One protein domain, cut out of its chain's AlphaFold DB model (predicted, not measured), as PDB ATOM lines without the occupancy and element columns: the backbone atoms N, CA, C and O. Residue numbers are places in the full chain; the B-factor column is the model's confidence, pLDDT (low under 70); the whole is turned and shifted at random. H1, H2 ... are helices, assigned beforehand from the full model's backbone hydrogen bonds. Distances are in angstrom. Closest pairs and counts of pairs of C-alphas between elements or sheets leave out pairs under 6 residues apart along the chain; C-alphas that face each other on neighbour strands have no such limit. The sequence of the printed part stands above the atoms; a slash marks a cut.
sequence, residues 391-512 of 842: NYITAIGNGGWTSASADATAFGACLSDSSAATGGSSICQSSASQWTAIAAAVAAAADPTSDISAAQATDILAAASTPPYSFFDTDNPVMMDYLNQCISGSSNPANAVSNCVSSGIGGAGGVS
ATOM      1  N   ASN A 391     -21.863  35.542 -13.543       86.56
ATOM      2  CA  ASN A 391     -22.528  35.790 -14.821       86.56
ATOM      3  C   ASN A 391     -24.017  35.442 -14.734       86.56
ATOM      4  O   ASN A 391     -24.832  36.207 -15.235       86.56
ATOM      5  N   TYR A 392     -24.381  34.338 -14.071       88.25
ATOM      6  CA  TYR A 392     -25.780  33.920 -13.978       88.25
ATOM      7  C   TYR A 392     -26.621  34.867 -13.111       88.25
ATOM      8  O   TYR A 392     -27.687  35.276 -13.561       88.25
ATOM      9  N   ILE A 393     -26.115  35.301 -11.942       87.38
ATOM     10  CA  ILE A 393     -26.738  36.365 -11.119       87.38
ATOM     11  C   ILE A 393     -27.024  37.601 -11.981       87.38
ATOM     12  O   ILE A 393     -28.134  38.130 -11.996       87.38
ATOM     13  N   THR A 394     -26.011  38.030 -12.732       83.06
ATOM     14  CA  THR A 394     -26.082  39.229 -13.570       83.06
ATOM     15  C   THR A 394     -27.093  39.070 -14.712       83.06
ATOM     16  O   THR A 394     -27.868  39.983 -14.981       83.06
ATOM     17  N   ALA A 395     -27.120  37.905 -15.362       81.38
ATOM     18  CA  ALA A 395     -28.023  37.618 -16.469       81.38
ATOM     19  C   ALA A 395     -29.493  37.590 -16.031       81.38
ATOM     20  O   ALA A 395     -30.330  38.231 -16.666       81.38
ATOM     21  N   ILE A 396     -29.820  36.915 -14.921       81.69
ATOM     22  CA  ILE A 396     -31.210  36.884 -14.443       81.69
ATOM     23  C   ILE A 396     -31.692  38.262 -13.971       81.69
ATOM     24  O   ILE A 396     -32.856  38.593 -14.183       81.69
ATOM     25  N   GLY A 397     -30.799  39.091 -13.413       76.62
ATOM     26  CA  GLY A 397     -31.114  40.454 -12.975       76.62
ATOM     27  C   GLY A 397     -31.498  41.398 -14.120       76.62
ATOM     28  O   GLY A 397     -32.262  42.336 -13.907       76.62
ATOM     29  N   ASN A 398     -31.033  41.117 -15.341       73.19
ATOM     30  CA  ASN A 398     -31.392  41.876 -16.544       73.19
ATOM     31  C   ASN A 398     -32.692  41.382 -17.211       73.19
ATOM     32  O   ASN A 398     -33.238  42.067 -18.072       73.19
ATOM     33  N   GLY A 399     -33.204  40.218 -16.800       67.94
ATOM     34  CA  GLY A 399     -34.434  39.625 -17.322       67.94
ATOM     35  C   GLY A 399     -34.273  38.900 -18.665       67.94
ATOM     36  O   GLY A 399     -33.479  39.263 -19.529       67.94
ATOM     37  N   GLY A 400     -35.060  37.839 -18.857       73.44
ATOM     38  CA  GLY A 400     -35.120  37.105 -20.127       73.44
ATOM     39  C   GLY A 400     -33.927  36.190 -20.433       73.44
ATOM     40  O   GLY A 400     -33.822  35.726 -21.566       73.44
ATOM     41  N   TRP A 401     -33.063  35.913 -19.453       82.88
ATOM     42  CA  TRP A 401     -32.007  34.894 -19.518       82.88
ATOM     43  C   TRP A 401     -32.366  33.699 -18.624       82.88
ATOM     44  O   TRP A 401     -32.877  33.874 -17.516       82.88
ATOM     45  N   THR A 402     -32.105  32.479 -19.092       86.81
ATOM     46  CA  THR A 402     -32.460  31.224 -18.408       86.81
ATOM     47  C   THR A 402     -31.222  30.428 -17.983       86.81
ATOM     48  O   THR A 402     -30.087  30.775 -18.299       86.81
ATOM     49  N   SER A 403     -31.421  29.313 -17.276       87.25
ATOM     50  CA  SER A 403     -30.348  28.383 -16.896       87.25
ATOM     51  C   SER A 403     -29.827  27.510 -18.056       87.25
ATOM     52  O   SER A 403     -29.120  26.533 -17.807       87.25
ATOM     53  N   ALA A 404     -30.194  27.792 -19.312       86.56
ATOM     54  CA  ALA A 404     -29.775  27.020 -20.484       86.56
ATOM     55  C   ALA A 404     -28.295  27.251 -20.854       86.56
ATOM     56  O   ALA A 404     -27.728  28.315 -20.604       86.56
ATOM     57  N   SER A 405     -27.668  26.262 -21.499       83.50
ATOM     58  CA  SER A 405     -26.288  26.354 -22.014       83.50
ATOM     59  C   SER A 405     -26.155  27.255 -23.250       83.50
ATOM     60  O   SER A 405     -25.118  27.892 -23.448       83.50
ATOM     61  N   ALA A 406     -27.215  27.357 -24.060       80.88
ATOM     62  CA  ALA A 406     -27.295  28.324 -25.155       80.88
ATOM     63  C   ALA A 406     -27.196  29.758 -24.611       80.88
ATOM     64  O   ALA A 406     -26.340  30.524 -25.049       80.88
ATOM     65  N   ASP A 407     -27.987  30.070 -23.583       83.00
ATOM     66  CA  ASP A 407     -27.986  31.364 -22.901       83.00
ATOM     67  C   ASP A 407     -26.627  31.660 -22.244       83.00
ATOM     68  O   ASP A 407     -26.148  32.784 -22.349       83.00
ATOM     69  N   ALA A 408     -25.950  30.658 -21.660       83.50
ATOM     70  CA  ALA A 408     -24.590  30.816 -21.119       83.50
ATOM     71  C   ALA A 408     -23.592  31.285 -22.192       83.50
ATOM     72  O   ALA A 408     -22.787  32.193 -21.971       83.50
ATOM     73  N   THR A 409     -23.670  30.660 -23.370       80.31
ATOM     74  CA  THR A 409     -22.806  30.949 -24.521       80.31
ATOM     75  C   THR A 409     -23.113  32.332 -25.096       80.31
ATOM     76  O   THR A 409     -22.204  33.130 -25.322       80.31
ATOM     77  N   ALA A 410     -24.400  32.642 -25.273       74.81
ATOM     78  CA  ALA A 410     -24.878  33.920 -25.789       74.81
ATOM     79  C   ALA A 410     -24.556  35.090 -24.839       74.81
ATOM     80  O   ALA A 410     -24.079  36.127 -25.296       74.81
ATOM     81  N   PHE A 411     -24.727  34.913 -23.526       78.94
ATOM     82  CA  PHE A 411     -24.369  35.915 -22.519       78.94
ATOM     83  C   PHE A 411     -22.852  36.118 -22.431       78.94
ATOM     84  O   PHE A 411     -22.390  37.245 -22.279       78.94
ATOM     85  N   GLY A 412     -22.064  35.045 -22.582       77.50
ATOM     86  CA  GLY A 412     -20.604  35.122 -22.675       77.50
ATOM     87  C   GLY A 412     -20.131  35.951 -23.873       77.50
ATOM     88  O   GLY A 412     -19.313  36.853 -23.694       77.50
ATOM     89  N   ALA A 413     -20.693  35.698 -25.061       72.06
ATOM     90  CA  ALA A 413     -20.431  36.490 -26.267       72.06
ATOM     91  C   ALA A 413     -20.870  37.957 -26.100       72.06
ATOM     92  O   ALA A 413     -20.126  38.882 -26.419       72.06
ATOM     93  N   CYS A 414     -22.040  38.180 -25.496       73.56
ATOM     94  CA  CYS A 414     -22.500  39.522 -25.169       73.56
ATOM     95  C   CYS A 414     -21.534  40.273 -24.239       73.56
ATOM     96  O   CYS A 414     -21.274  41.459 -24.443       73.56
ATOM     97  N   LEU A 415     -20.958  39.596 -23.242       72.69
ATOM     98  CA  LEU A 415     -19.981  40.189 -22.328       72.69
ATOM     99  C   LEU A 415     -18.680  40.582 -23.041       72.69
ATOM    100  O   LEU A 415     -18.146  41.660 -22.764       72.69
ATOM    101  N   SER A 416     -18.178  39.760 -23.970       69.06
ATOM    102  CA  SER A 416     -17.002  40.120 -24.778       69.06
ATOM    103  C   SER A 416     -17.278  41.295 -25.717       69.06
ATOM    104  O   SER A 416     -16.460  42.210 -25.800       69.06
ATOM    105  N   ASP A 417     -18.447  41.329 -26.353       60.88
ATOM    106  CA  ASP A 417     -18.775  42.372 -27.330       60.88
ATOM    107  C   ASP A 417     -19.102  43.709 -26.641       60.88
ATOM    108  O   ASP A 417     -18.589  44.759 -27.032       60.88
ATOM    109  N   SER A 418     -19.860  43.682 -25.538       57.78
ATOM    110  CA  SER A 418     -20.208  44.884 -24.757       57.78
ATOM    111  C   SER A 418     -18.987  45.515 -24.080       57.78
ATOM    112  O   SER A 418     -18.898  46.743 -23.974       57.78
ATOM    113  N   SER A 419     -18.012  44.699 -23.652       54.91
ATOM    114  CA  SER A 419     -16.745  45.199 -23.096       54.91
ATOM    115  C   SER A 419     -15.801  45.753 -24.171       54.91
ATOM    116  O   SER A 419     -15.103  46.732 -23.900       54.91
ATOM    117  N   ALA A 420     -15.839  45.218 -25.399       50.53
ATOM    118  CA  ALA A 420     -15.137  45.777 -26.558       50.53
ATOM    119  C   ALA A 420     -15.776  47.073 -27.103       50.53
ATOM    120  O   ALA A 420     -15.069  47.902 -27.684       50.53
ATOM    121  N   ALA A 421     -17.087  47.259 -26.913       49.09
ATOM    122  CA  ALA A 421     -17.802  48.473 -27.298       49.09
ATOM    123  C   ALA A 421     -17.630  49.604 -26.267       49.09
ATOM    124  O   ALA A 421     -17.164  50.690 -26.601       49.09
ATOM    125  N   THR A 422     -17.977  49.375 -24.995       40.38
ATOM    126  CA  THR A 422     -18.215  50.478 -24.035       40.38
ATOM    127  C   THR A 422     -17.011  50.956 -23.225       40.38
ATOM    128  O   THR A 422     -17.167  51.822 -22.365       40.38
ATOM    129  N   GLY A 423     -15.817  50.391 -23.427       40.03
ATOM    130  CA  GLY A 423     -14.681  50.657 -22.531       40.03
ATOM    131  C   GLY A 423     -14.942  50.199 -21.087       40.03
ATOM    132  O   GLY A 423     -14.314  50.701 -20.157       40.03
ATOM    133  N   GLY A 424     -15.875  49.255 -20.908       40.19
ATOM    134  CA  GLY A 424     -16.246  48.677 -19.621       40.19
ATOM    135  C   GLY A 424     -17.341  49.424 -18.853       40.19
ATOM    136  O   GLY A 424     -17.128  49.721 -17.681       40.19
ATOM    137  N   SER A 425     -18.515  49.681 -19.454       35.41
ATOM    138  CA  SER A 425     -19.739  49.982 -18.677       35.41
ATOM    139  C   SER A 425     -21.067  49.817 -19.447       35.41
ATOM    140  O   SER A 425     -21.937  50.688 -19.392       35.41
ATOM    141  N   SER A 426     -21.304  48.669 -20.080       46.66
ATOM    142  CA  SER A 426     -22.669  48.138 -20.182       46.66
ATOM    143  C   SER A 426     -22.658  46.626 -19.976       46.66
ATOM    144  O   SER A 426     -22.003  45.861 -20.679       46.66
ATOM    145  N   ILE A 427     -23.358  46.194 -18.931       56.91
ATOM    146  CA  ILE A 427     -23.720  44.793 -18.739       56.91
ATOM    147  C   ILE A 427     -24.838  44.488 -19.746       56.91
ATOM    148  O   ILE A 427     -25.643  45.365 -20.026       56.91
ATOM    149  N   CYS A 428     -24.913  43.267 -20.267       65.00
ATOM    150  CA  CYS A 428     -25.913  42.787 -21.230       65.00
ATOM    151  C   CYS A 428     -27.383  42.964 -20.795       65.00
ATOM    152  O   CYS A 428     -28.006  42.015 -20.321       65.00
ATOM    153  N   GLN A 429     -27.933  44.176 -20.941       64.88
ATOM    154  CA  GLN A 429     -29.304  44.533 -20.535       64.88
ATOM    155  C   GLN A 429     -30.383  44.030 -21.506       64.88
ATOM    156  O   GLN A 429     -31.565  44.047 -21.175       64.88
ATOM    157  N   SER A 430     -30.001  43.593 -22.706       65.25
ATOM    158  CA  SER A 430     -30.896  42.921 -23.642       65.25
ATOM    159  C   SER A 430     -31.207  41.498 -23.168       65.25
ATOM    160  O   SER A 430     -30.340  40.791 -22.659       65.25
ATOM    161  N   SER A 431     -32.455  41.068 -23.356       67.81
ATOM    162  CA  SER A 431     -32.882  39.679 -23.125       67.81
ATOM    163  C   SER A 431     -32.220  38.709 -24.112       67.81
ATOM    164  O   SER A 431     -31.774  39.121 -25.186       67.81
ATOM    165  N   ALA A 432     -32.211  37.403 -23.812       68.00
ATOM    166  CA  ALA A 432     -31.585  36.396 -24.676       68.00
ATOM    167  C   ALA A 432     -32.130  36.405 -26.123       68.00
ATOM    168  O   ALA A 432     -31.373  36.219 -27.080       68.00
ATOM    169  N   SER A 433     -33.425  36.682 -26.313       67.25
ATOM    170  CA  SER A 433     -34.047  36.803 -27.640       67.25
ATOM    171  C   SER A 433     -33.594  38.054 -28.400       67.25
ATOM    172  O   SER A 433     -33.307  37.966 -29.594       67.25
ATOM    173  N   GLN A 434     -33.461  39.195 -27.719       69.56
ATOM    174  CA  GLN A 434     -32.897  40.418 -28.303       69.56
ATOM    175  C   GLN A 434     -31.411  40.237 -28.634       69.56
ATOM    176  O   GLN A 434     -30.981  40.593 -29.728       69.56
ATOM    177  N   TRP A 435     -30.631  39.622 -27.739       70.50
ATOM    178  CA  TRP A 435     -29.223  39.340 -28.017       70.50
ATOM    179  C   TRP A 435     -29.036  38.348 -29.170       70.50
ATOM    180  O   TRP A 435     -28.107  38.498 -29.953       70.50
ATOM    181  N   THR A 436     -29.941  37.380 -29.347       70.88
ATOM    182  CA  THR A 436     -29.902  36.473 -30.508       70.88
ATOM    183  C   THR A 436     -30.049  37.239 -31.832       70.88
ATOM    184  O   THR A 436     -29.332  36.942 -32.787       70.88
ATOM    185  N   ALA A 437     -30.920  38.256 -31.886       68.44
ATOM    186  CA  ALA A 437     -31.045  39.135 -33.052       68.44
ATOM    187  C   ALA A 437     -29.781  39.991 -33.267       68.44
ATOM    188  O   ALA A 437     -29.246  40.022 -34.375       68.44
ATOM    189  N   ILE A 438     -29.244  40.596 -32.199       71.19
ATOM    190  CA  ILE A 438     -28.004  41.392 -32.241       71.19
ATOM    191  C   ILE A 438     -26.812  40.539 -32.704       71.19
ATOM    192  O   ILE A 438     -26.072  40.948 -33.593       71.19
ATOM    193  N   ALA A 439     -26.642  39.326 -32.175       69.94
ATOM    194  CA  ALA A 439     -25.568  38.416 -32.566       69.94
ATOM    195  C   ALA A 439     -25.679  37.991 -34.041       69.94
ATOM    196  O   ALA A 439     -24.670  37.931 -34.742       69.94
ATOM    197  N   ALA A 440     -26.898  37.756 -34.544       71.19
ATOM    198  CA  ALA A 440     -27.130  37.493 -35.965       71.19
ATOM    199  C   ALA A 440     -26.836  38.726 -36.847       71.19
ATOM    200  O   ALA A 440     -26.302  38.579 -37.946       71.19
ATOM    201  N   ALA A 441     -27.138  39.936 -36.367       71.69
ATOM    202  CA  ALA A 441     -26.788  41.190 -37.035       71.69
ATOM    203  C   ALA A 441     -25.263  41.404 -37.101       71.69
ATOM    204  O   ALA A 441     -24.732  41.693 -38.173       71.69
ATOM    205  N   VAL A 442     -24.550  41.195 -35.989       72.81
ATOM    206  CA  VAL A 442     -23.081  41.286 -35.919       72.81
ATOM    207  C   VAL A 442     -22.420  40.224 -36.801       72.81
ATOM    208  O   VAL A 442     -21.475  40.543 -37.517       72.81
ATOM    209  N   ALA A 443     -22.933  38.989 -36.813       73.88
ATOM    210  CA  ALA A 443     -22.425  37.926 -37.681       73.88
ATOM    211  C   ALA A 443     -22.613  38.243 -39.174       73.88
ATOM    212  O   ALA A 443     -21.693  38.019 -39.957       73.88
ATOM    213  N   ALA A 444     -23.761  38.811 -39.564       72.75
ATOM    214  CA  ALA A 444     -23.987  39.271 -40.935       72.75
ATOM    215  C   ALA A 444     -23.032  40.416 -41.317       72.75
ATOM    216  O   ALA A 444     -22.424  40.368 -42.378       72.75
ATOM    217  N   ALA A 445     -22.816  41.389 -40.425       73.25
ATOM    218  CA  ALA A 445     -21.870  42.487 -40.644       73.25
ATOM    219  C   ALA A 445     -20.384  42.052 -40.648       73.25
ATOM    220  O   ALA A 445     -19.531  42.796 -41.132       73.25
ATOM    221  N   ALA A 446     -20.057  40.877 -40.094       72.00
ATOM    222  CA  ALA A 446     -18.716  40.285 -40.147       72.00
ATOM    223  C   ALA A 446     -18.420  39.567 -41.472       72.00
ATOM    224  O   ALA A 446     -17.252  39.356 -41.807       72.00
ATOM    225  N   ASP A 447     -19.455  39.159 -42.207       77.31
ATOM    226  CA  ASP A 447     -19.325  38.471 -43.484       77.31
ATOM    227  C   ASP A 447     -19.182  39.498 -44.624       77.31
ATOM    228  O   ASP A 447     -20.155  40.160 -44.980       77.31
ATOM    229  N   PRO A 448     -18.005  39.622 -45.272       72.38
ATOM    230  CA  PRO A 448     -17.801  40.574 -46.363       72.38
ATOM    231  C   PRO A 448     -18.587  40.226 -47.642       72.38
ATOM    232  O   PRO A 448     -18.451  40.936 -48.641       72.38
ATOM    233  N   THR A 449     -19.362  39.134 -47.647       77.38
ATOM    234  CA  THR A 449     -20.256  38.735 -48.744       77.38
ATOM    235  C   THR A 449     -21.741  39.008 -48.474       77.38
ATOM    236  O   THR A 449     -22.552  38.799 -49.379       77.38
ATOM    237  N   SER A 450     -22.091  39.523 -47.288       80.62
ATOM    238  CA  SER A 450     -23.470  39.782 -46.857       80.62
ATOM    239  C   SER A 450     -23.689  41.247 -46.449       80.62
ATOM    240  O   SER A 450     -22.952  41.794 -45.636       80.62
ATOM    241  N   ASP A 451     -24.744  41.872 -46.975       84.75
ATOM    242  CA  ASP A 451     -25.207  43.198 -46.539       84.75
ATOM    243  C   ASP A 451     -26.108  43.079 -45.294       84.75
ATOM    244  O   ASP A 451     -26.938  42.166 -45.209       84.75
ATOM    245  N   ILE A 452     -26.019  44.029 -44.353       85.94
ATOM    246  CA  ILE A 452     -26.985  44.137 -43.248       85.94
ATOM    247  C   ILE A 452     -28.222  44.953 -43.638       85.94
ATOM    248  O   ILE A 452     -28.162  45.944 -44.368       85.94
ATOM    249  N   SER A 453     -29.365  44.535 -43.095       88.31
ATOM    250  CA  SER A 453     -30.645  45.238 -43.210       88.31
ATOM    251  C   SER A 453     -30.768  46.419 -42.237       88.31
ATOM    252  O   SER A 453     -30.068  46.496 -41.227       88.31
ATOM    253  N   ALA A 454     -31.726  47.314 -42.501       85.31
ATOM    254  CA  ALA A 454     -32.060  48.449 -41.633       85.31
ATOM    255  C   ALA A 454     -32.385  48.029 -40.183       85.31
ATOM    256  O   ALA A 454     -31.951  48.679 -39.230       85.31
ATOM    257  N   ALA A 455     -33.090  46.905 -40.009       82.94
ATOM    258  CA  ALA A 455     -33.393  46.337 -38.695       82.94
ATOM    259  C   ALA A 455     -32.114  45.886 -37.969       82.94
ATOM    260  O   ALA A 455     -31.871  46.302 -36.842       82.94
ATOM    261  N   GLN A 456     -31.241  45.134 -38.649       83.12
ATOM    262  CA  GLN A 456     -29.956  44.689 -38.092       83.12
ATOM    263  C   GLN A 456     -29.033  45.865 -37.727       83.12
ATOM    264  O   GLN A 456     -28.394  45.836 -36.678       83.12
ATOM    265  N   ALA A 457     -28.986  46.922 -38.545       81.94
ATOM    266  CA  ALA A 457     -28.246  48.140 -38.212       81.94
ATOM    267  C   ALA A 457     -28.822  48.843 -36.970       81.94
ATOM    268  O   ALA A 457     -28.062  49.296 -36.114       81.94
ATOM    269  N   THR A 458     -30.152  48.883 -36.839       80.81
ATOM    270  CA  THR A 458     -30.840  49.433 -35.660       80.81
ATOM    271  C   THR A 458     -30.518  48.628 -34.398       80.81
ATOM    272  O   THR A 458     -30.173  49.220 -33.376       80.81
ATOM    273  N   ASP A 459     -30.549  47.293 -34.475       77.38
ATOM    274  CA  ASP A 459     -30.212  46.396 -33.362       77.38
ATOM    275  C   ASP A 459     -28.751  46.577 -32.900       77.38
ATOM    276  O   ASP A 459     -28.483  46.668 -31.699       77.38
ATOM    277  N   ILE A 460     -27.800  46.703 -33.839       75.81
ATOM    278  CA  ILE A 460     -26.381  46.959 -33.530       75.81
ATOM    279  C   ILE A 460     -26.194  48.335 -32.870       75.81
ATOM    280  O   ILE A 460     -25.483  48.442 -31.869       75.81
ATOM    281  N   LEU A 461     -26.833  49.388 -33.392       77.25
ATOM    282  CA  LEU A 461     -26.728  50.743 -32.834       77.25
ATOM    283  C   LEU A 461     -27.364  50.847 -31.440       77.25
ATOM    284  O   LEU A 461     -26.814  51.515 -30.562       77.25
ATOM    285  N   ALA A 462     -28.475  50.141 -31.210       73.75
ATOM    286  CA  ALA A 462     -29.085  50.018 -29.891       73.75
ATOM    287  C   ALA A 462     -28.147  49.305 -28.900       73.75
ATOM    288  O   ALA A 462     -27.955  49.791 -27.784       73.75
ATOM    289  N   ALA A 463     -27.504  48.206 -29.314       67.62
ATOM    290  CA  ALA A 463     -26.538  47.481 -28.488       67.62
ATOM    291  C   ALA A 463     -25.298  48.330 -28.138       67.62
ATOM    292  O   ALA A 463     -24.842  48.321 -26.993       67.62
ATOM    293  N   ALA A 464     -24.787  49.111 -29.094       67.31
ATOM    294  CA  ALA A 464     -23.632  49.990 -28.902       67.31
ATOM    295  C   ALA A 464     -23.913  51.214 -28.006       67.31
ATOM    296  O   ALA A 464     -22.975  51.865 -27.544       67.31
ATOM    297  N   SER A 465     -25.188  51.550 -27.759       66.88
ATOM    298  CA  SER A 465     -25.626  52.749 -27.017       66.88
ATOM    299  C   SER A 465     -25.134  54.095 -27.590       66.88
ATOM    300  O   SER A 465     -25.286  55.136 -26.950       66.88
ATOM    301  N   THR A 466     -24.587  54.108 -28.810       67.62
ATOM    302  CA  THR A 466     -24.243  55.324 -29.558       67.62
ATOM    303  C   THR A 466     -25.341  55.660 -30.556       67.62
ATOM    304  O   THR A 466     -25.453  54.968 -31.572       67.62
ATOM    305  N   PRO A 467     -26.132  56.726 -30.331       74.19
ATOM    306  CA  PRO A 467     -27.079  57.170 -31.337       74.19
ATOM    307  C   PRO A 467     -26.320  57.625 -32.598       74.19
ATOM    308  O   PRO A 467     -25.311  58.333 -32.479       74.19
ATOM    309  N   PRO A 468     -26.787  57.254 -33.804       83.88
ATOM    310  CA  PRO A 468     -26.261  57.818 -35.040       83.88
ATOM    311  C   PRO A 468     -26.534  59.329 -35.089       83.88
ATOM    312  O   PRO A 468     -27.402  59.850 -34.379       83.88
ATOM    313  N   TYR A 469     -25.818  60.056 -35.949       88.31
ATOM    314  CA  TYR A 469     -26.158  61.458 -36.203       88.31
ATOM    315  C   TYR A 469     -27.604  61.587 -36.698       88.31
ATOM    316  O   TYR A 469     -28.047  60.804 -37.528       88.31
ATOM    317  N   SER A 470     -28.322  62.623 -36.254       85.31
ATOM    318  CA  SER A 470     -29.773  62.792 -36.470       85.31
ATOM    319  C   SER A 470     -30.243  62.884 -37.929       85.31
ATOM    320  O   SER A 470     -31.445  62.885 -38.178       85.31
ATOM    321  N   PHE A 471     -29.322  62.996 -38.889       86.44
ATOM    322  CA  PHE A 471     -29.622  62.969 -40.322       86.44
ATOM    323  C   PHE A 471     -29.420  61.587 -40.963       86.44
ATOM    324  O   PHE A 471     -29.793  61.417 -42.121       86.44
ATOM    325  N   PHE A 472     -28.773  60.648 -40.262       88.62
ATOM    326  CA  PHE A 472     -28.567  59.288 -40.737       88.62
ATOM    327  C   PHE A 472     -29.840  58.480 -40.484       88.62
ATOM    328  O   PHE A 472     -30.298  58.355 -39.350       88.62
ATOM    329  N   ASP A 473     -30.400  57.956 -41.562       88.56
ATOM    330  CA  ASP A 473     -31.694  57.294 -41.617       88.56
ATOM    331  C   ASP A 473     -31.490  55.878 -42.165       88.56
ATOM    332  O   ASP A 473     -31.023  55.702 -43.292       88.56
ATOM    333  N   THR A 474     -31.810  54.865 -41.359       84.94
ATOM    334  CA  THR A 474     -31.680  53.451 -41.738       84.94
ATOM    335  C   THR A 474     -32.710  53.012 -42.778       84.94
ATOM    336  O   THR A 474     -32.476  52.017 -43.459       84.94
ATOM    337  N   ASP A 475     -33.806  53.756 -42.967       86.19
ATOM    338  CA  ASP A 475     -34.760  53.504 -44.056       86.19
ATOM    339  C   ASP A 475     -34.285  54.116 -45.393       86.19
ATOM    340  O   ASP A 475     -34.856  53.844 -46.455       86.19
ATOM    341  N   ASN A 476     -33.209  54.916 -45.384       87.56
ATOM    342  CA  ASN A 476     -32.635  55.504 -46.588       87.56
ATOM    343  C   ASN A 476     -31.637  54.537 -47.263       87.56
ATOM    344  O   ASN A 476     -30.546  54.302 -46.729       87.56
ATOM    345  N   PRO A 477     -31.924  54.034 -48.482       85.56
ATOM    346  CA  PRO A 477     -31.080  53.030 -49.132       85.56
ATOM    347  C   PRO A 477     -29.664  53.538 -49.433       85.56
ATOM    348  O   PRO A 477     -28.718  52.765 -49.374       85.56
ATOM    349  N   VAL A 478     -29.477  54.840 -49.680       87.69
ATOM    350  CA  VAL A 478     -28.141  55.416 -49.926       87.69
ATOM    351  C   VAL A 478     -27.269  55.361 -48.669       87.69
ATOM    352  O   VAL A 478     -26.057  55.174 -48.758       87.69
ATOM    353  N   MET A 479     -27.881  55.542 -47.497       90.44
ATOM    354  CA  MET A 479     -27.188  55.538 -46.208       90.44
ATOM    355  C   MET A 479     -26.866  54.113 -45.756       90.44
ATOM    356  O   MET A 479     -25.761  53.877 -45.271       90.44
ATOM    357  N   MET A 480     -27.771  53.160 -46.004       89.75
ATOM    358  CA  MET A 480     -27.528  51.735 -45.766       89.75
ATOM    359  C   MET A 480     -26.480  51.141 -46.717       89.75
ATOM    360  O   MET A 480     -25.566  50.462 -46.258       89.75
ATOM    361  N   ASP A 481     -26.532  51.448 -48.015       88.00
ATOM    362  CA  ASP A 481     -25.529  50.984 -48.986       88.00
ATOM    363  C   ASP A 481     -24.131  51.582 -48.705       88.00
ATOM    364  O   ASP A 481     -23.109  50.917 -48.910       88.00
ATOM    365  N   TYR A 482     -24.069  52.827 -48.210       89.56
ATOM    366  CA  TYR A 482     -22.837  53.421 -47.677       89.56
ATOM    367  C   TYR A 482     -22.366  52.694 -46.409       89.56
ATOM    368  O   TYR A 482     -21.179  52.397 -46.294       89.56
ATOM    369  N   LEU A 483     -23.271  52.394 -45.469       89.69
ATOM    370  CA  LEU A 483     -22.943  51.708 -44.218       89.69
ATOM    371  C   LEU A 483     -22.361  50.316 -44.491       89.69
ATOM    372  O   LEU A 483     -21.279  50.012 -43.995       89.69
ATOM    373  N   ASN A 484     -23.021  49.526 -45.340       87.88
ATOM    374  CA  ASN A 484     -22.552  48.211 -45.778       87.88
ATOM    375  C   ASN A 484     -21.159  48.287 -46.422       87.88
ATOM    376  O   ASN A 484     -20.271  47.504 -46.081       87.88
ATOM    377  N   GLN A 485     -20.904  49.292 -47.269       85.50
ATOM    378  CA  GLN A 485     -19.552  49.533 -47.781       85.50
ATOM    379  C   GLN A 485     -18.553  49.925 -46.676       85.50
ATOM    380  O   GLN A 485     -17.409  49.475 -46.711       85.50
ATOM    381  N   CYS A 486     -18.949  50.772 -45.728       86.19
ATOM    382  CA  CYS A 486     -18.073  51.307 -44.688       86.19
ATOM    383  C   CYS A 486     -17.626  50.232 -43.678       86.19
ATOM    384  O   CYS A 486     -16.495  50.279 -43.195       86.19
ATOM    385  N   ILE A 487     -18.480  49.239 -43.400       84.69
ATOM    386  CA  ILE A 487     -18.180  48.126 -42.480       84.69
ATOM    387  C   ILE A 487     -17.557  46.900 -43.165       84.69
ATOM    388  O   ILE A 487     -16.993  46.050 -42.476       84.69
ATOM    389  N   SER A 488     -17.635  46.811 -44.499       81.44
ATOM    390  CA  SER A 488     -17.154  45.676 -45.296       81.44
ATOM    391  C   SER A 488     -15.704  45.295 -44.964       81.44
ATOM    392  O   SER A 488     -14.772  46.079 -45.151       81.44
ATOM    393  N   GLY A 489     -15.508  44.067 -44.475       71.38
ATOM    394  CA  GLY A 489     -14.190  43.538 -44.114       71.38
ATOM    395  C   GLY A 489     -13.644  44.004 -42.756       71.38
ATOM    396  O   GLY A 489     -12.471  43.757 -42.467       71.38
ATOM    397  N   SER A 490     -14.456  44.651 -41.910       74.44
ATOM    398  CA  SER A 490     -14.074  44.951 -40.527       74.44
ATOM    399  C   SER A 490     -13.941  43.679 -39.681       74.44
ATOM    400  O   SER A 490     -14.804  42.807 -39.699       74.44
ATOM    401  N   SER A 491     -12.897  43.614 -38.851       67.62
ATOM    402  CA  SER A 491     -12.733  42.573 -37.827       67.62
ATOM    403  C   SER A 491     -13.558  42.812 -36.554       67.62
ATOM    404  O   SER A 491     -13.642  41.921 -35.711       67.62
ATOM    405  N   ASN A 492     -14.164  43.994 -36.397       71.75
ATOM    406  CA  ASN A 492     -15.133  44.298 -35.344       71.75
ATOM    407  C   ASN A 492     -16.336  45.028 -35.977       71.75
ATOM    408  O   ASN A 492     -16.257  46.239 -36.223       71.75
ATOM    409  N   PRO A 493     -17.432  44.314 -36.284       67.88
ATOM    410  CA  PRO A 493     -18.546  44.888 -37.032       67.88
ATOM    411  C   PRO A 493     -19.352  45.907 -36.223       67.88
ATOM    412  O   PRO A 493     -19.734  46.940 -36.761       67.88
ATOM    413  N   ALA A 494     -19.562  45.669 -34.924       70.25
ATOM    414  CA  ALA A 494     -20.346  46.562 -34.064       70.25
ATOM    415  C   ALA A 494     -19.674  47.936 -33.878       70.25
ATOM    416  O   ALA A 494     -20.323  48.980 -34.020       70.25
ATOM    417  N   ASN A 495     -18.355  47.948 -33.646       73.94
ATOM    418  CA  ASN A 495     -17.596  49.198 -33.599       73.94
ATOM    419  C   ASN A 495     -17.502  49.846 -34.986       73.94
ATOM    420  O   ASN A 495     -17.557  51.069 -35.066       73.94
ATOM    421  N   ALA A 496     -17.411  49.073 -36.077       77.56
ATOM    422  CA  ALA A 496     -17.422  49.639 -37.426       77.56
ATOM    423  C   ALA A 496     -18.751  50.332 -37.751       77.56
ATOM    424  O   ALA A 496     -18.719  51.497 -38.135       77.56
ATOM    425  N   VAL A 497     -19.903  49.689 -37.510       83.38
ATOM    426  CA  VAL A 497     -21.231  50.311 -37.686       83.38
ATOM    427  C   VAL A 497     -21.300  51.632 -36.921       83.38
ATOM    428  O   VAL A 497     -21.579  52.673 -37.512       83.38
ATOM    429  N   SER A 498     -20.955  51.611 -35.632       81.62
ATOM    430  CA  SER A 498     -21.005  52.794 -34.763       81.62
ATOM    431  C   SER A 498     -20.061  53.908 -35.232       81.62
ATOM    432  O   SER A 498     -20.460  55.073 -35.291       81.62
ATOM    433  N   ASN A 499     -18.830  53.566 -35.618       83.81
ATOM    434  CA  ASN A 499     -17.830  54.522 -36.098       83.81
ATOM    435  C   ASN A 499     -18.161  55.092 -37.483       83.81
ATOM    436  O   ASN A 499     -17.779  56.224 -37.766       83.81
ATOM    437  N   CYS A 500     -18.885  54.345 -38.321       87.62
ATOM    438  CA  CYS A 500     -19.342  54.792 -39.633       87.62
ATOM    439  C   CYS A 500     -20.501  55.798 -39.564       87.62
ATOM    440  O   CYS A 500     -20.704  56.507 -40.538       87.62
ATOM    441  N   VAL A 501     -21.271  55.883 -38.466       88.88
ATOM    442  CA  VAL A 501     -22.495  56.725 -38.410       88.88
ATOM    443  C   VAL A 501     -22.578  57.690 -37.222       88.88
ATOM    444  O   VAL A 501     -23.536  58.459 -37.113       88.88
ATOM    445  N   SER A 502     -21.588  57.671 -36.329       84.44
ATOM    446  CA  SER A 502     -21.526  58.506 -35.123       84.44
ATOM    447  C   SER A 502     -20.094  58.979 -34.839       84.44
ATOM    448  O   SER A 502     -19.139  58.542 -35.483       84.44
ATOM    449  N   SER A 503     -19.926  59.815 -33.808       74.62
ATOM    450  CA  SER A 503     -18.613  60.233 -33.291       74.62
ATOM    451  C   SER A 503     -17.780  59.106 -32.659       74.62
ATOM    452  O   SER A 503     -16.658  59.359 -32.218       74.62
ATOM    453  N   GLY A 504     -18.309  57.880 -32.601       63.16
ATOM    454  CA  GLY A 504     -17.677  56.736 -31.949       63.16
ATOM    455  C   GLY A 504     -17.808  56.781 -30.425       63.16
ATOM    456  O   GLY A 504     -18.178  57.798 -29.827       63.16
ATOM    457  N   ILE A 505     -17.501  55.654 -29.783       56.12
ATOM    458  CA  ILE A 505     -17.617  55.500 -28.329       56.12
ATOM    459  C   ILE A 505     -16.398  56.149 -27.654       56.12
ATOM    460  O   ILE A 505     -15.253  55.939 -28.055       56.12
ATOM    461  N   GLY A 506     -16.632  56.999 -26.650       53.50
ATOM    462  CA  GLY A 506     -15.562  57.682 -25.906       53.50
ATOM    463  C   GLY A 506     -14.728  58.693 -26.713       53.50
ATOM    464  O   GLY A 506     -13.707  59.163 -26.218       53.50
ATOM    465  N   GLY A 507     -15.140  59.039 -27.940       50.16
ATOM    466  CA  GLY A 507     -14.428  59.981 -28.815       50.16
ATOM    467  C   GLY A 507     -13.220  59.395 -29.559       50.16
ATOM    468  O   GLY A 507     -12.456  60.152 -30.158       50.16
ATOM    469  N   ALA A 508     -13.038  58.071 -29.544       50.66
ATOM    470  CA  ALA A 508     -11.993  57.386 -30.298       50.66
ATOM    471  C   ALA A 508     -12.584  56.633 -31.504       50.66
ATOM    472  O   ALA A 508     -13.406  55.738 -31.347       50.66
ATOM    473  N   GLY A 509     -12.117  56.958 -32.714       64.19
ATOM    474  CA  GLY A 509     -12.323  56.135 -33.916       64.19
ATOM    475  C   GLY A 509     -13.576  56.396 -34.763       64.19
ATOM    476  O   GLY A 509     -13.662  55.812 -35.840       64.19
ATOM    477  N   GLY A 510     -14.507  57.259 -34.346       75.50
ATOM    478  CA  GLY A 510     -15.688  57.608 -35.150       75.50
ATOM    479  C   GLY A 510     -15.501  58.782 -36.119       75.50
ATOM    480  O   GLY A 510     -14.466  59.456 -36.133       75.50
ATOM    481  N   VAL A 511     -16.527  59.043 -36.932       84.06
ATOM    482  CA  VAL A 511     -16.557  60.132 -37.923       84.06
ATOM    483  C   VAL A 511     -17.215  61.396 -37.368       84.06
ATOM    484  O   VAL A 511     -18.113  61.331 -36.537       84.06
ATOM    485  N   SER A 512     -16.812  62.573 -37.855       87.25
ATOM    486  CA  SER A 512     -17.566  63.808 -37.584       87.25
ATOM    487  C   SER A 512     -18.834  63.874 -38.443       87.25
ATOM    488  O   SER A 512     -18.850  63.342 -39.553       87.25
TER     489      SER A 512
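This is residues 391 to 512 of the 842 residues of an uncharacterized protein of Rhizobiales bacterium TMED162 (UniProt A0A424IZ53). Three helices, H3, H4 and H6, cross one another nearly at right angles and make the core, and H2, the longest helix, runs past it from the first part of H3 to the last residues of H4. H1 packs across H2 at one end of the longest axis, and H5 packs on H6 at the other end. The printed part has 122 residues with six named helices, H1 to H6 in chain order, and no named strand: an all helix domain whose helix packing is mostly crossed. It is compact, with a radius of gyration of the C-alphas of 14.3 A and spans of 43 by 29 by 24 A.

Start at H1, residues 391 to 398, which only just touches H2, residues 405 to 422, with 3 pairs of C-alphas within 8 A. The closest C-alphas are those of Ala 395 and Phe 411, 7.3 A apart, and the two lines are about perpendicular at 79 degrees. Look next at H3, residues 432 to 446: H2 touches it with residues 407 to 414 alone, closest at the C-alphas of Asp 407 and Ala 432, 6.4 A, at a steep tilt of 60 degrees, the same way. With residues 418 to 422 alone H2 touches H4, residues 454 to 464, where the C-alphas of Ala 421 and Ala 464 come closest, 6.2 A. H3 touches H4 with residues 437 to 442 alone, closest at the C-alphas of Ala 441 and Gln 456, 4.8 A, and is only just about perpendicular to it at 72 degrees. H5, residues 477 to 487, touches H6, residues 493 to 501, closest at the C-alphas of Ile 487 and Ala 496, 5.3 A, at a steep tilt of 51 degrees, opposite ways. H6 also touches H4, closest at the C-alphas of Ile 460 and Ala 494, 6.1 A, and H3, closest at those of Ala 445 and Pro 493, 5.5 A. H1 is apart from H3, H4, H5 and H6. In each of the six helices every O i to N i+4 pair is within hydrogen-bond range.

Find C-alpha 391 at (-22.528, 35.790, -14.821); from there H1 runs 10.9 A to residue 398. H2 begins at C-alpha 405, (-26.288, 26.354, -22.014), and runs 25.5 A; H3 follows with 20.5 A. H4 and H5 each measure 15.3 A, and H6, 12.6 A long, ends at C-alpha 501, (-22.495, 56.725, -38.410).

The C-alphas farthest apart, of Ile 393 and Val 478, are 43.3 A apart. The printed part has no cut; the link from H4 to H5 is long, residues 465 to 476. The mean pLDDT of the printed part is 74.8, and 34 residues are under 70, among them 416 to 434 and 504 to 509.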